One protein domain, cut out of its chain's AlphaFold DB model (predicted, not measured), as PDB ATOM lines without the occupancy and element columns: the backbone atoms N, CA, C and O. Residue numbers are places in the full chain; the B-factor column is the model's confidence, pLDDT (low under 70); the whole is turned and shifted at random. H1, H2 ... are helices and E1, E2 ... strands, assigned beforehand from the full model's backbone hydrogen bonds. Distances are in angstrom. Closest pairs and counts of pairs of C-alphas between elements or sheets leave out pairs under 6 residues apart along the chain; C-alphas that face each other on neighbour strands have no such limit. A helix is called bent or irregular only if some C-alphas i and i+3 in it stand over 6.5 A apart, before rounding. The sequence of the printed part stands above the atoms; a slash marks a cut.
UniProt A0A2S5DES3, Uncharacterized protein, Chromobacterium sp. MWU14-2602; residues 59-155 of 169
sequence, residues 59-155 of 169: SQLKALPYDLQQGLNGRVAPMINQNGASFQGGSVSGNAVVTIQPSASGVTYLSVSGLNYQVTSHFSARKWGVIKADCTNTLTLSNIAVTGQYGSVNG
ATOM      1  N   SER A  59     -44.112 -40.873  58.005       67.31
ATOM      2  CA  SER A  59     -43.020 -40.010  58.468       67.31
ATOM      3  C   SER A  59     -41.718 -40.253  57.704       67.31
ATOM      4  O   SER A  59     -41.066 -39.286  57.321       67.31
ATOM      5  N   GLN A  60     -41.373 -41.509  57.405       67.44
ATOM      6  CA  GLN A  60     -40.217 -41.844  56.565       67.44
ATOM      7  C   GLN A  60     -40.378 -41.302  55.140       67.44
ATOM      8  O   GLN A  60     -39.466 -40.684  54.603       67.44
ATOM      9  N   LEU A  61     -41.563 -41.442  54.545       68.00
ATOM     10  CA  LEU A  61     -41.846 -40.894  53.216       68.00
ATOM     11  C   LEU A  61     -41.803 -39.365  53.179       68.00
ATOM     12  O   LEU A  61     -41.428 -38.790  52.162       68.00
ATOM     13  N   LYS A  62     -42.158 -38.700  54.282       72.56
ATOM     14  CA  LYS A  62     -42.005 -37.247  54.424       72.56
ATOM     15  C   LYS A  62     -40.550 -36.816  54.600       72.56
ATOM     16  O   LYS A  62     -40.213 -35.719  54.170       72.56
ATOM     17  N   ALA A  63     -39.713 -37.648  55.217       74.94
ATOM     18  CA  ALA A  63     -38.276 -37.402  55.345       74.94
ATOM     19  C   ALA A  63     -37.516 -37.682  54.037       74.94
ATOM     20  O   ALA A  63     -36.499 -37.049  53.767       74.94
ATOM     21  N   LEU A  64     -38.050 -38.556  53.179       76.00
ATOM     22  CA  LEU A  64     -37.387 -39.019  51.962       76.00
ATOM     23  C   LEU A  64     -36.869 -37.901  51.032       76.00
ATOM     24  O   LEU A  64     -35.738 -38.029  50.570       76.00
ATOM     25  N   PRO A  65     -37.595 -36.797  50.751       78.50
ATOM     26  CA  PRO A  65     -37.047 -35.707  49.939       78.50
ATOM     27  C   PRO A  65     -35.815 -35.052  50.571       78.50
ATOM     28  O   PRO A  65     -34.874 -34.703  49.861       78.50
ATOM     29  N   TYR A  66     -35.805 -34.912  51.898       82.38
ATOM     30  CA  TYR A  66     -34.684 -34.342  52.635       82.38
ATOM     31  C   TYR A  66     -33.476 -35.283  52.624       82.38
ATOM     32  O   TYR A  66     -32.372 -34.851  52.292       82.38
ATOM     33  N   ASP A  67     -33.690 -36.570  52.895       84.44
ATOM     34  CA  ASP A  67     -32.629 -37.582  52.867       84.44
ATOM     35  C   ASP A  67     -32.035 -37.721  51.458       84.44
ATOM     36  O   ASP A  67     -30.814 -37.756  51.283       84.44
ATOM     37  N   LEU A  68     -32.891 -37.718  50.431       83.00
ATOM     38  CA  LEU A  68     -32.468 -37.738  49.034       83.00
ATOM     39  C   LEU A  68     -31.673 -36.479  48.679       83.00
ATOM     40  O   LEU A  68     -30.636 -36.581  48.029       83.00
ATOM     41  N   GLN A  69     -32.113 -35.301  49.127       85.38
ATOM     42  CA  GLN A  69     -31.385 -34.053  48.919       85.38
ATOM     43  C   GLN A  69     -30.003 -34.099  49.567       85.38
ATOM     44  O   GLN A  69     -29.023 -33.734  48.922       85.38
ATOM     45  N   GLN A  70     -29.899 -34.554  50.817       87.94
ATOM     46  CA  GLN A  70     -28.608 -34.684  51.492       87.94
ATOM     47  C   GLN A  70     -27.691 -35.677  50.771       87.94
ATOM     48  O   GLN A  70     -26.526 -35.361  50.528       87.94
ATOM     49  N   GLY A  71     -28.218 -36.838  50.375       85.25
ATOM     50  CA  GLY A  71     -27.466 -37.848  49.633       85.25
ATOM     51  C   GLY A  71     -26.975 -37.339  48.275       85.25
ATOM     52  O   GLY A  71     -25.797 -37.494  47.947       85.25
ATOM     53  N   LEU A  72     -27.847 -36.681  47.506       86.25
ATOM     54  CA  LEU A  72     -27.498 -36.094  46.211       86.25
ATOM     55  C   LEU A  72     -26.490 -34.957  46.367       86.25
ATOM     56  O   LEU A  72     -25.464 -34.976  45.691       86.25
ATOM     57  N   ASN A  73     -26.706 -34.023  47.296       88.56
ATOM     58  CA  ASN A  73     -25.764 -32.936  47.569       88.56
ATOM     59  C   ASN A  73     -24.391 -33.490  47.982       88.56
ATOM     60  O   ASN A  73     -23.370 -33.034  47.471       88.56
ATOM     61  N   GLY A  74     -24.355 -34.516  48.840       87.56
ATOM     62  CA  GLY A  74     -23.118 -35.165  49.284       87.56
ATOM     63  C   GLY A  74     -22.334 -35.858  48.164       87.56
ATOM     64  O   GLY A  74     -21.113 -35.966  48.251       87.56
ATOM     65  N   ARG A  75     -23.005 -36.295  47.090       85.12
ATOM     66  CA  ARG A  75     -22.364 -36.888  45.901       85.12
ATOM     67  C   ARG A  75     -22.007 -35.852  44.837       85.12
ATOM     68  O   ARG A  75     -20.944 -35.937  44.233       85.12
ATOM     69  N   VAL A  76     -22.873 -34.871  44.616       82.69
ATOM     70  CA  VAL A  76     -22.751 -33.885  43.535       82.69
ATOM     71  C   VAL A  76     -21.773 -32.764  43.896       82.69
ATOM     72  O   VAL A  76     -20.993 -32.342  43.041       82.69
ATOM     73  N   ALA A  77     -21.742 -32.318  45.156       84.19
ATOM     74  CA  ALA A  77     -20.810 -31.290  45.615       84.19
ATOM     75  C   ALA A  77     -19.329 -31.634  45.343       84.19
ATOM     76  O   ALA A  77     -18.648 -30.806  44.734       84.19
ATOM     77  N   PRO A  78     -18.800 -32.825  45.705       81.81
ATOM     78  CA  PRO A  78     -17.411 -33.161  45.402       81.81
ATOM     79  C   PRO A  78     -17.148 -33.267  43.896       81.81
ATOM     80  O   PRO A  78     -16.095 -32.821  43.455       81.81
ATOM     81  N   MET A  79     -18.094 -33.773  43.092       76.44
ATOM     82  CA  MET A  79     -17.937 -33.826  41.631       76.44
ATOM     83  C   MET A  79     -17.825 -32.425  41.015       76.44
ATOM     84  O   MET A  79     -16.971 -32.199  40.162       76.44
ATOM     85  N   ILE A  80     -18.651 -31.470  41.449       75.69
ATOM     86  CA  ILE A  80     -18.587 -30.076  40.979       75.69
ATOM     87  C   ILE A  80     -17.268 -29.427  41.404       75.69
ATOM     88  O   ILE A  80     -16.576 -28.846  40.568       75.69
ATOM     89  N   ASN A  81     -16.892 -29.598  42.675       78.69
ATOM     90  CA  ASN A  81     -15.667 -29.032  43.237       78.69
ATOM     91  C   ASN A  81     -14.399 -29.585  42.567       78.69
ATOM     92  O   ASN A  81     -13.452 -28.840  42.331       78.69
ATOM     93  N   GLN A  82     -14.387 -30.869  42.199       77.56
ATOM     94  CA  GLN A  82     -13.279 -31.489  41.463       77.56
ATOM     95  C   GLN A  82     -13.159 -30.990  40.015       77.56
ATOM     96  O   GLN A  82     -12.062 -30.986  39.467       77.56
ATOM     97  N   ASN A  83     -14.255 -30.533  39.404       74.25
ATOM     98  CA  ASN A  83     -14.274 -30.018  38.031       74.25
ATOM     99  C   ASN A  83     -14.022 -28.498  37.943       74.25
ATOM    100  O   ASN A  83     -14.278 -27.883  36.908       74.25
ATOM    101  N   GLY A  84     -13.513 -27.876  39.013       74.56
ATOM    102  CA  GLY A  84     -13.095 -26.468  39.016       74.56
ATOM    103  C   GLY A  84     -14.227 -25.449  39.186       74.56
ATOM    104  O   GLY A  84     -13.985 -24.252  39.054       74.56
ATOM    105  N   ALA A  85     -15.444 -25.896  39.496       80.50
ATOM    106  CA  ALA A  85     -16.561 -25.042  39.895       80.50
ATOM    107  C   ALA A  85     -16.813 -25.167  41.408       80.50
ATOM    108  O   ALA A  85     -16.371 -26.108  42.047       80.50
ATOM    109  N   SER A  86     -17.525 -24.222  42.007       85.00
ATOM    110  CA  SER A  86     -17.943 -24.242  43.409       85.00
ATOM    111  C   SER A  86     -19.417 -24.612  43.510       85.00
ATOM    112  O   SER A  86     -20.276 -23.952  42.917       85.00
ATOM    113  N   PHE A  87     -19.729 -25.657  44.272       84.56
ATOM    114  CA  PHE A  87     -21.111 -26.018  44.591       84.56
ATOM    115  C   PHE A  87     -21.782 -24.926  45.440       84.56
ATOM    116  O   PHE A  87     -21.258 -24.554  46.486       84.56
ATOM    117  N   GLN A  88     -22.941 -24.430  44.998       90.94
ATOM    118  CA  GLN A  88     -23.709 -23.397  45.710       90.94
ATOM    119  C   GLN A  88     -24.855 -23.995  46.527       90.94
ATOM    120  O   GLN A  88     -25.193 -23.498  47.597       90.94
ATOM    121  N   GLY A  89     -25.460 -25.072  46.030       88.69
ATOM    122  CA  GLY A  89     -26.567 -25.734  46.701       88.69
ATOM    123  C   GLY A  89     -27.348 -26.633  45.758       88.69
ATOM    124  O   GLY A  89     -27.303 -26.466  44.538       88.69
ATOM    125  N   GLY A  90     -28.082 -27.574  46.339       89.06
ATOM    126  CA  GLY A  90     -29.025 -28.412  45.619       89.06
ATOM    127  C   GLY A  90     -30.281 -28.655  46.443       89.06
ATOM    128  O   GLY A  90     -30.209 -28.756  47.674       89.06
ATOM    129  N   SER A  91     -31.426 -28.707  45.769       91.12
ATOM    130  CA  SER A  91     -32.740 -28.889  46.378       91.12
ATOM    131  C   SER A  91     -33.532 -29.989  45.684       91.12
ATOM    132  O   SER A  91     -33.528 -30.100  44.456       91.12
ATOM    133  N   VAL A  92     -34.225 -30.810  46.477       87.31
ATOM    134  CA  VAL A  92     -35.214 -31.769  45.971       87.31
ATOM    135  C   VAL A  92     -36.607 -31.173  46.142       87.31
ATOM    136  O   VAL A  92     -36.957 -30.675  47.208       87.31
ATOM    137  N   SER A  93     -37.416 -31.224  45.089       84.44
ATOM    138  CA  SER A  93     -38.795 -30.730  45.073       84.44
ATOM    139  C   SER A  93     -39.722 -31.709  44.352       84.44
ATOM    140  O   SER A  93     -39.266 -32.659  43.724       84.44
ATOM    141  N   GLY A  94     -41.033 -31.487  44.428       80.44
ATOM    142  CA  GLY A  94     -42.037 -32.360  43.813       80.44
ATOM    143  C   GLY A  94     -42.700 -33.316  44.803       80.44
ATOM    144  O   GLY A  94     -42.371 -33.355  45.987       80.44
ATOM    145  N   ASN A  95     -43.685 -34.062  44.306       74.00
ATOM    146  CA  ASN A  95     -44.462 -35.001  45.106       74.00
ATOM    147  C   ASN A  95     -43.929 -36.413  44.869       74.00
ATOM    148  O   ASN A  95     -44.097 -36.957  43.779       74.00
ATOM    149  N   ALA A  96     -43.319 -37.007  45.895       70.25
ATOM    150  CA  ALA A  96     -42.868 -38.391  45.828       70.25
ATOM    151  C   ALA A  96     -44.064 -39.334  45.627       70.25
ATOM    152  O   ALA A  96     -44.969 -39.408  46.459       70.25
ATOM    153  N   VAL A  97     -44.039 -40.091  44.536       73.50
ATOM    154  CA  VAL A  97     -44.957 -41.193  44.263       73.50
ATOM    155  C   VAL A  97     -44.190 -42.488  44.465       73.50
ATOM    156  O   VAL A  97     -43.307 -42.822  43.674       73.50
ATOM    157  N   VAL A  98     -44.530 -43.215  45.528       69.62
ATOM    158  CA  VAL A  98     -43.954 -44.530  45.817       69.62
ATOM    159  C   VAL A  98     -44.892 -45.609  45.307       69.62
ATOM    160  O   VAL A  98     -46.067 -45.637  45.659       69.62
ATOM    161  N   THR A  99     -44.363 -46.500  44.478       68.12
ATOM    162  CA  THR A  99     -45.065 -47.680  43.976       68.12
ATOM    163  C   THR A  99     -44.322 -48.915  44.450       68.12
ATOM    164  O   THR A  99     -43.103 -48.995  44.316       68.12
ATOM    165  N   ILE A 100     -45.060 -49.866  45.010       66.81
ATOM    166  CA  ILE A 100     -44.534 -51.155  45.445       66.81
ATOM    167  C   ILE A 100     -45.224 -52.206  44.589       66.81
ATOM    168  O   ILE A 100     -46.436 -52.377  44.683       66.81
ATOM    169  N   GLN A 101     -44.462 -52.879  43.736       67.00
ATOM    170  CA  GLN A 101     -44.969 -53.895  42.828       67.00
ATOM    171  C   GLN A 101     -44.358 -55.254  43.196       67.00
ATOM    172  O   GLN A 101     -43.183 -55.495  42.910       67.00
ATOM    173  N   PRO A 102     -45.129 -56.163  43.813       61.81
ATOM    174  CA  PRO A 102     -44.684 -57.536  43.995       61.81
ATOM    175  C   PRO A 102     -44.583 -58.228  42.628       61.81
ATOM    176  O   PRO A 102     -45.449 -58.058  41.763       61.81
ATOM    177  N   SER A 103     -43.516 -59.000  42.435       63.94
ATOM    178  CA  SER A 103     -43.310 -59.875  41.281       63.94
ATOM    179  C   SER A 103     -43.490 -61.334  41.686       63.94
ATOM    180  O   SER A 103     -43.126 -61.744  42.789       63.94
ATOM    181  N   ALA A 104     -44.007 -62.142  40.759       57.09
ATOM    182  CA  ALA A 104     -44.229 -63.577  40.949       57.09
ATOM    183  C   ALA A 104     -42.936 -64.367  41.243       57.09
ATOM    184  O   ALA A 104     -42.996 -65.494  41.723       57.09
ATOM    185  N   SER A 105     -41.770 -63.775  40.987       64.62
ATOM    186  CA  SER A 105     -40.447 -64.347  41.243       64.62
ATOM    187  C   SER A 105     -39.960 -64.214  42.698       64.62
ATOM    188  O   SER A 105     -38.794 -64.485  42.965       64.62
ATOM    189  N   GLY A 106     -40.810 -63.781  43.639       62.75
ATOM    190  CA  GLY A 106     -40.434 -63.612  45.052       62.75
ATOM    191  C   GLY A 106     -39.606 -62.354  45.332       62.75
ATOM    192  O   GLY A 106     -38.993 -62.234  46.390       62.75
ATOM    193  N   VAL A 107     -39.591 -61.408  44.394       65.56
ATOM    194  CA  VAL A 107     -38.995 -60.079  44.555       65.56
ATOM    195  C   VAL A 107     -40.085 -59.019  44.528       65.56
ATOM    196  O   VAL A 107     -41.056 -59.122  43.781       65.56
ATOM    197  N   THR A 108     -39.909 -57.975  45.323       60.66
ATOM    198  CA  THR A 108     -40.763 -56.794  45.332       60.66
ATOM    199  C   THR A 108     -39.979 -55.612  44.789       60.66
ATOM    200  O   THR A 108     -38.918 -55.265  45.304       60.66
ATOM    201  N   TYR A 109     -40.515 -54.978  43.752       66.81
ATOM    202  CA  TYR A 109     -39.971 -53.748  43.196       66.81
ATOM    203  C   TYR A 109     -40.526 -52.558  43.966       66.81
ATOM    204  O   TYR A 109     -41.738 -52.418  44.110       66.81
ATOM    205  N   LEU A 110     -39.645 -51.682  44.429       69.19
ATOM    206  CA  LEU A 110     -40.015 -50.394  44.995       69.19
ATOM    207  C   LEU A 110     -39.536 -49.313  44.039       69.19
ATOM    208  O   LEU A 110     -38.347 -49.225  43.758       69.19
ATOM    209  N   SER A 111     -40.444 -48.482  43.541       72.12
ATOM    210  CA  SER A 111     -40.093 -47.332  42.714       72.12
ATOM    211  C   SER A 111     -40.559 -46.039  43.364       72.12
ATOM    212  O   SER A 111     -41.742 -45.906  43.671       72.12
ATOM    213  N   VAL A 112     -39.663 -45.071  43.516       73.88
ATOM    214  CA  VAL A 112     -39.985 -43.698  43.919       73.88
ATOM    215  C   VAL A 112     -39.856 -42.804  42.696       73.88
ATOM    216  O   VAL A 112     -38.832 -42.843  42.026       73.88
ATOM    217  N   SER A 113     -40.880 -42.011  42.392       79.81
ATOM    218  CA  SER A 113     -40.912 -41.105  41.234       79.81
ATOM    219  C   SER A 113     -41.550 -39.757  41.584       79.81
ATOM    220  O   SER A 113     -42.003 -39.565  42.711       79.81
ATOM    221  N   GLY A 114     -41.581 -38.809  40.642       74.12
ATOM    222  CA  GLY A 114     -42.237 -37.503  40.831       74.12
ATOM    223  C   GLY A 114     -41.413 -36.474  41.614       74.12
ATOM    224  O   GLY A 114     -41.911 -35.392  41.931       74.12
ATOM    225  N   LEU A 115     -40.149 -36.799  41.899       82.81
ATOM    226  CA  LEU A 115     -39.181 -35.891  42.504       82.81
ATOM    227  C   LEU A 115     -38.336 -35.212  41.425       82.81
ATOM    228  O   LEU A 115     -37.988 -35.810  40.408       82.81
ATOM    229  N   ASN A 116     -37.983 -33.960  41.670       85.25
ATOM    230  CA  ASN A 116     -37.081 -33.156  40.862       85.25
ATOM    231  C   ASN A 116     -35.894 -32.749  41.730       85.25
ATOM    232  O   ASN A 116     -36.076 -32.460  42.911       85.25
ATOM    233  N   TYR A 117     -34.702 -32.681  41.153       85.00
ATOM    234  CA  TYR A 117     -33.510 -32.178  41.825       85.00
ATOM    235  C   TYR A 117     -32.920 -31.030  41.022       85.00
ATOM    236  O   TYR A 117     -32.639 -31.179  39.836       85.00
ATOM    237  N   GLN A 118     -32.723 -29.890  41.666       89.44
ATOM    238  CA  GLN A 118     -32.064 -28.737  41.075       89.44
ATOM    239  C   GLN A 118     -30.749 -28.509  41.804       89.44
ATOM    240  O   GLN A 118     -30.737 -28.443  43.027       89.44
ATOM    241  N   VAL A 119     -29.654 -28.362  41.065       86.75
ATOM    242  CA  VAL A 119     -28.341 -28.014  41.611       86.75
ATOM    243  C   VAL A 119     -27.800 -26.768  40.936       86.75
ATOM    244  O   VAL A 119     -27.878 -26.623  39.718       86.75
ATOM    245  N   THR A 120     -27.214 -25.885  41.736       83.06
ATOM    246  CA  THR A 120     -26.536 -24.682  41.269       83.06
ATOM    247  C   THR A 120     -25.049 -24.774  41.584       83.06
ATOM    248  O   THR A 120     -24.632 -25.122  42.692       83.06
ATOM    249  N   SER A 121     -24.240 -24.443  40.587       81.81
ATOM    250  CA  SER A 121     -22.788 -24.375  40.661       81.81
ATOM    251  C   SER A 121     -22.307 -23.039  40.120       81.81
ATOM    252  O   SER A 121     -22.971 -22.412  39.295       81.81
ATOM    253  N   HIS A 122     -21.153 -22.600  40.595       78.81
ATOM    254  CA  HIS A 122     -20.560 -21.333  40.216       78.81
ATOM    255  C   HIS A 122     -19.124 -21.549  39.764       78.81
ATOM    256  O   HIS A 122     -18.321 -22.121  40.489       78.81
ATOM    257  N   PHE A 123     -18.788 -21.088  38.573       79.94
ATOM    258  CA  PHE A 123     -17.448 -21.146  38.025       79.94
ATOM    259  C   PHE A 123     -16.903 -19.728  37.907       79.94
ATOM    260  O   PHE A 123     -17.506 -18.884  37.246       79.94
ATOM    261  N   SER A 124     -15.746 -19.485  38.521       77.62
ATOM    262  CA  SER A 124     -15.024 -18.225  38.388       77.62
ATOM    263  C   SER A 124     -13.603 -18.506  37.927       77.62
ATOM    264  O   SER A 124     -12.852 -19.219  38.593       77.62
ATOM    265  N   ALA A 125     -13.224 -17.951  36.781       67.25
ATOM    266  CA  ALA A 125     -11.871 -18.046  36.256       67.25
ATOM    267  C   ALA A 125     -11.340 -16.668  35.891       67.25
ATOM    268  O   ALA A 125     -12.057 -15.796  35.398       67.25
ATOM    269  N   ARG A 126     -10.037 -16.475  36.097       72.06
ATOM    270  CA  ARG A 126      -9.344 -15.250  35.708       72.06
ATOM    271  C   ARG A 126      -8.230 -15.595  34.735       72.06
ATOM    272  O   ARG A 126      -7.316 -16.337  35.080       72.06
ATOM    273  N   LYS A 127      -8.292 -15.044  33.523       54.75
ATOM    274  CA  LYS A 127      -7.231 -15.178  32.518       54.75
ATOM    275  C   LYS A 127      -6.484 -13.850  32.408       54.75
ATOM    276  O   LYS A 127      -7.111 -12.797  32.290       54.75
ATOM    277  N   TRP A 128      -5.153 -13.894  32.458       61.09
ATOM    278  CA  TRP A 128      -4.275 -12.725  32.263       61.09
ATOM    279  C   TRP A 128      -4.513 -11.547  33.226       61.09
ATOM    280  O   TRP A 128      -4.232 -10.403  32.889       61.09
ATOM    281  N   GLY A 129      -5.080 -11.783  34.412       69.69
ATOM    282  CA  GLY A 129      -5.321 -10.733  35.412       69.69
ATOM    283  C   GLY A 129      -6.428  -9.724  35.065       69.69
ATOM    284  O   GLY A 129      -6.955  -9.091  35.980       69.69
ATOM    285  N   VAL A 130      -6.861  -9.622  33.807       67.56
ATOM    286  CA  VAL A 130      -7.868  -8.646  33.350       67.56
ATOM    287  C   VAL A 130      -9.177  -9.279  32.883       67.56
ATOM    288  O   VAL A 130     -10.226  -8.660  33.026       67.56
ATOM    289  N   ILE A 131      -9.159 -10.528  32.408       53.94
ATOM    290  CA  ILE A 131     -10.371 -11.214  31.943       53.94
ATOM    291  C   ILE A 131     -10.935 -12.031  33.099       53.94
ATOM    292  O   ILE A 131     -10.294 -12.979  33.555       53.94
ATOM    293  N   LYS A 132     -12.124 -11.658  33.571       67.88
ATOM    294  CA  LYS A 132     -12.904 -12.421  34.548       67.88
ATOM    295  C   LYS A 132     -14.015 -13.159  33.806       67.88
ATOM    296  O   LYS A 132     -14.783 -12.533  33.086       67.88
ATOM    297  N   ALA A 133     -14.074 -14.470  33.978       60.69
ATOM    298  CA  ALA A 133     -15.205 -15.296  33.596       60.69
ATOM    299  C   ALA A 133     -15.930 -15.684  34.882       60.69
ATOM    300  O   ALA A 133     -15.313 -16.258  35.775       60.69
ATOM    301  N   ASP A 134     -17.203 -15.330  34.972       76.69
ATOM    302  CA  ASP A 134     -18.089 -15.643  36.086       76.69
ATOM    303  C   ASP A 134     -19.334 -16.295  35.487       76.69
ATOM    304  O   ASP A 134     -19.983 -15.722  34.610       76.69
ATOM    305  N   CYS A 135     -19.591 -17.546  35.849       72.00
ATOM    306  CA  CYS A 135     -20.667 -18.338  35.280       72.00
ATOM    307  C   CYS A 135     -21.399 -19.068  36.395       72.00
ATOM    308  O   CYS A 135     -20.803 -19.837  37.141       72.00
ATOM    309  N   THR A 136     -22.713 -18.885  36.465       80.75
ATOM    310  CA  THR A 136     -23.575 -19.705  37.316       80.75
ATOM    311  C   THR A 136     -24.286 -20.723  36.438       80.75
ATOM    312  O   THR A 136     -24.968 -20.350  35.487       80.75
ATOM    313  N   ASN A 137     -24.101 -22.008  36.732       70.62
ATOM    314  CA  ASN A 137     -24.741 -23.106  36.019       70.62
ATOM    315  C   ASN A 137     -25.764 -23.779  36.936       70.62
ATOM    316  O   ASN A 137     -25.429 -24.210  38.043       70.62
ATOM    317  N   THR A 138     -27.002 -23.871  36.458       80.44
ATOM    318  CA  THR A 138     -28.104 -24.548  37.135       80.44
ATOM    319  C   THR A 138     -28.499 -25.775  36.326       80.44
ATOM    320  O   THR A 138     -28.967 -25.657  35.196       80.44
ATOM    321  N   LEU A 139     -28.339 -26.953  36.922       74.94
ATOM    322  CA  LEU A 139     -28.794 -28.218  36.362       74.94
ATOM    323  C   LEU A 139     -30.084 -28.633  37.067       74.94
ATOM    324  O   LEU A 139     -30.116 -28.748  38.292       74.94
ATOM    325  N   THR A 140     -31.119 -28.913  36.284       80.50
ATOM    326  CA  THR A 140     -32.398 -29.419  36.786       80.50
ATOM    327  C   THR A 140     -32.634 -30.818  36.238       80.50
ATOM    328  O   THR A 140     -32.744 -31.013  35.029       80.50
ATOM    329  N   LEU A 141     -32.723 -31.792  37.137       78.44
ATOM    330  CA  LEU A 141     -33.140 -33.158  36.859       78.44
ATOM    331  C   LEU A 141     -34.623 -33.278  37.203       78.44
ATOM    332  O   LEU A 141     -35.007 -33.160  38.368       78.44
ATOM    333  N   SER A 142     -35.461 -33.498  36.194       84.38
ATOM    334  CA  SER A 142     -36.905 -33.646  36.376       84.38
ATOM    335  C   SER A 142     -37.335 -35.106  36.333       84.38
ATOM    336  O   SER A 142     -36.771 -35.894  35.577       84.38
ATOM    337  N   ASN A 143     -38.377 -35.450  37.096       75.88
ATOM    338  CA  ASN A 143     -38.954 -36.798  37.145       75.88
ATOM    339  C   ASN A 143     -37.926 -37.895  37.467       75.88
ATOM    340  O   ASN A 143     -37.891 -38.938  36.813       75.88
ATOM    341  N   ILE A 144     -37.102 -37.671  38.493       76.81
ATOM    342  CA  ILE A 144     -36.186 -38.689  39.003       76.81
ATOM    343  C   ILE A 144     -37.015 -39.897  39.432       76.81
ATOM    344  O   ILE A 144     -37.921 -39.778  40.260       76.81
ATOM    345  N   ALA A 145     -36.683 -41.049  38.854       74.44
ATOM    346  CA  ALA A 145     -37.232 -42.337  39.225       74.44
ATOM    347  C   ALA A 145     -36.113 -43.198  39.815       74.44
ATOM    348  O   ALA A 145     -35.111 -43.459  39.154       74.44
ATOM    349  N   VAL A 146     -36.282 -43.635  41.060       70.75
ATOM    350  CA  VAL A 146     -35.377 -44.573  41.730       70.75
ATOM    351  C   VAL A 146     -36.112 -45.889  41.882       70.75
ATOM    352  O   VAL A 146     -37.179 -45.920  42.491       70.75
ATOM    353  N   THR A 147     -35.558 -46.968  41.337       72.38
ATOM    354  CA  THR A 147     -36.124 -48.317  41.441       72.38
ATOM    355  C   THR A 147     -35.186 -49.217  42.231       72.38
ATOM    356  O   THR A 147     -34.042 -49.404  41.834       72.38
ATOM    357  N   GLY A 148     -35.673 -49.789  43.328       65.38
ATOM    358  CA  GLY A 148     -35.002 -50.823  44.105       65.38
ATOM    359  C   GLY A 148     -35.711 -52.168  43.967       65.38
ATOM    360  O   GLY A 148     -36.916 -52.227  43.708       65.38
ATOM    361  N   GLN A 149     -34.960 -53.251  44.149       69.06
ATOM    362  CA  GLN A 149     -35.491 -54.611  44.211       69.06
ATOM    363  C   GLN A 149     -35.225 -55.178  45.600       69.06
ATOM    364  O   GLN A 149     -34.099 -55.109  46.087       69.06
ATOM    365  N   TYR A 150     -36.251 -55.751  46.219       63.59
ATOM    366  CA  TYR A 150     -36.151 -56.408  47.517       63.59
ATOM    367  C   TYR A 150     -36.513 -57.877  47.383       63.59
ATOM    368  O   TYR A 150     -37.543 -58.210  46.797       63.59
ATOM    369  N   GLY A 151     -35.696 -58.755  47.964       58.88
ATOM    370  CA  GLY A 151     -36.100 -60.136  48.194       58.88
ATOM    371  C   GLY A 151     -37.287 -60.161  49.154       58.88
ATOM    372  O   GLY A 151     -37.252 -59.526  50.207       58.88
ATOM    373  N   SER A 152     -38.350 -60.871  48.787       57.97
ATOM    374  CA  SER A 152     -39.455 -61.158  49.696       57.97
ATOM    375  C   SER A 152     -39.502 -62.657  49.956       57.97
ATOM    376  O   SER A 152     -39.876 -63.436  49.080       57.97
ATOM    377  N   VAL A 153     -39.118 -63.071  51.162       55.41
ATOM    378  CA  VAL A 153     -39.306 -64.455  51.611       55.41
ATOM    379  C   VAL A 153     -40.642 -64.494  52.349       55.41
ATOM    380  O   VAL A 153     -40.839 -63.777  53.326       55.41
ATOM    381  N   ASN A 154     -41.595 -65.286  51.851       49.75
ATOM    382  CA  ASN A 154     -42.946 -65.422  52.422       49.75
ATOM    383  C   ASN A 154     -43.749 -64.108  52.534       49.75
ATOM    384  O   ASN A 154     -44.540 -63.937  53.458       49.75
ATOM    385  N   GLY A 155     -43.555 -63.161  51.607       46.19
ATOM    386  CA  GLY A 155     -44.294 -61.889  51.600       46.19
ATOM    387  C   GLY A 155     -43.819 -60.861  52.634       46.19
ATOM    388  O   GLY A 155     -44.393 -59.776  52.717       46.19
TER     389      GLY A 155
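Overview. This is residues 59 to 155 of the 169 residues of an uncharacterized protein of Chromobacterium sp. MWU14-2602 (UniProt A0A2S5DES3). A long, narrow, twisted sheet of three strands has one helix, H1, over one face; E1 and E2 bend along their length, and the tip of the E2 and E3 hairpin runs on past E1. The 97 printed residues run H1, E1, E2, E3, a mixed class in two layers, with the helix on one face of the sheet. The order E1, E2, E3 is antiparallel throughout, a meander, each strand the antiparallel neighbour of the one before. The whole is a rod of 69 by 22 by 19 A, only just extended, close to loose, with a radius of gyration of the C-alphas of 18.9 A.

Arrangement. Start with H1, residues 59 to 82, which is on the sheet of E1, residues 86 to 102, E2, residues 107 to 127, and E3, residues 131 to 153. Its closest C-alphas to E1 are those of Gln 69 and Val 92, 5.3 A apart; to E2, those of Ile 80 and Ser 121, 7.1 A. In H1, 16 of 20 O i to N i+4 pairs are within hydrogen-bond range. In the hairpin of E1 and E2, at 169 degrees, look for N 91 and O 118, 2.8 A apart. In the hairpin of E2 and E3, at 165 degrees, N 121 and O 137 are 2.8 A apart. E1 and E3 are edge strands.

Along the chain. Find C-alpha 59 at (-43.020, -40.010, 58.468); H1 runs 35.3 A, with a kink of 31 degrees near residue 66, and is only just irregular, C-alphas 62 and 65 being 6.9 A apart. E1 spans 42.7 A and bends by 65 degrees at residue 95. E2 spans 56.3 A and bends by 61 degrees at residue 114. E3 spans 63.7 A to C-alpha 153 at (-39.306, -64.455, 51.611).

Size, cuts and confidence. The C-alphas farthest apart, of Val 130 and Asn 154, are 69.4 A apart. The printed part has no cut, and its three links are tight. Mean pLDDT of the printed part is 74.5; look for values under 70 at residues 59 to 61, 98 to 110, 125, 127 to 133 and 148 to 155.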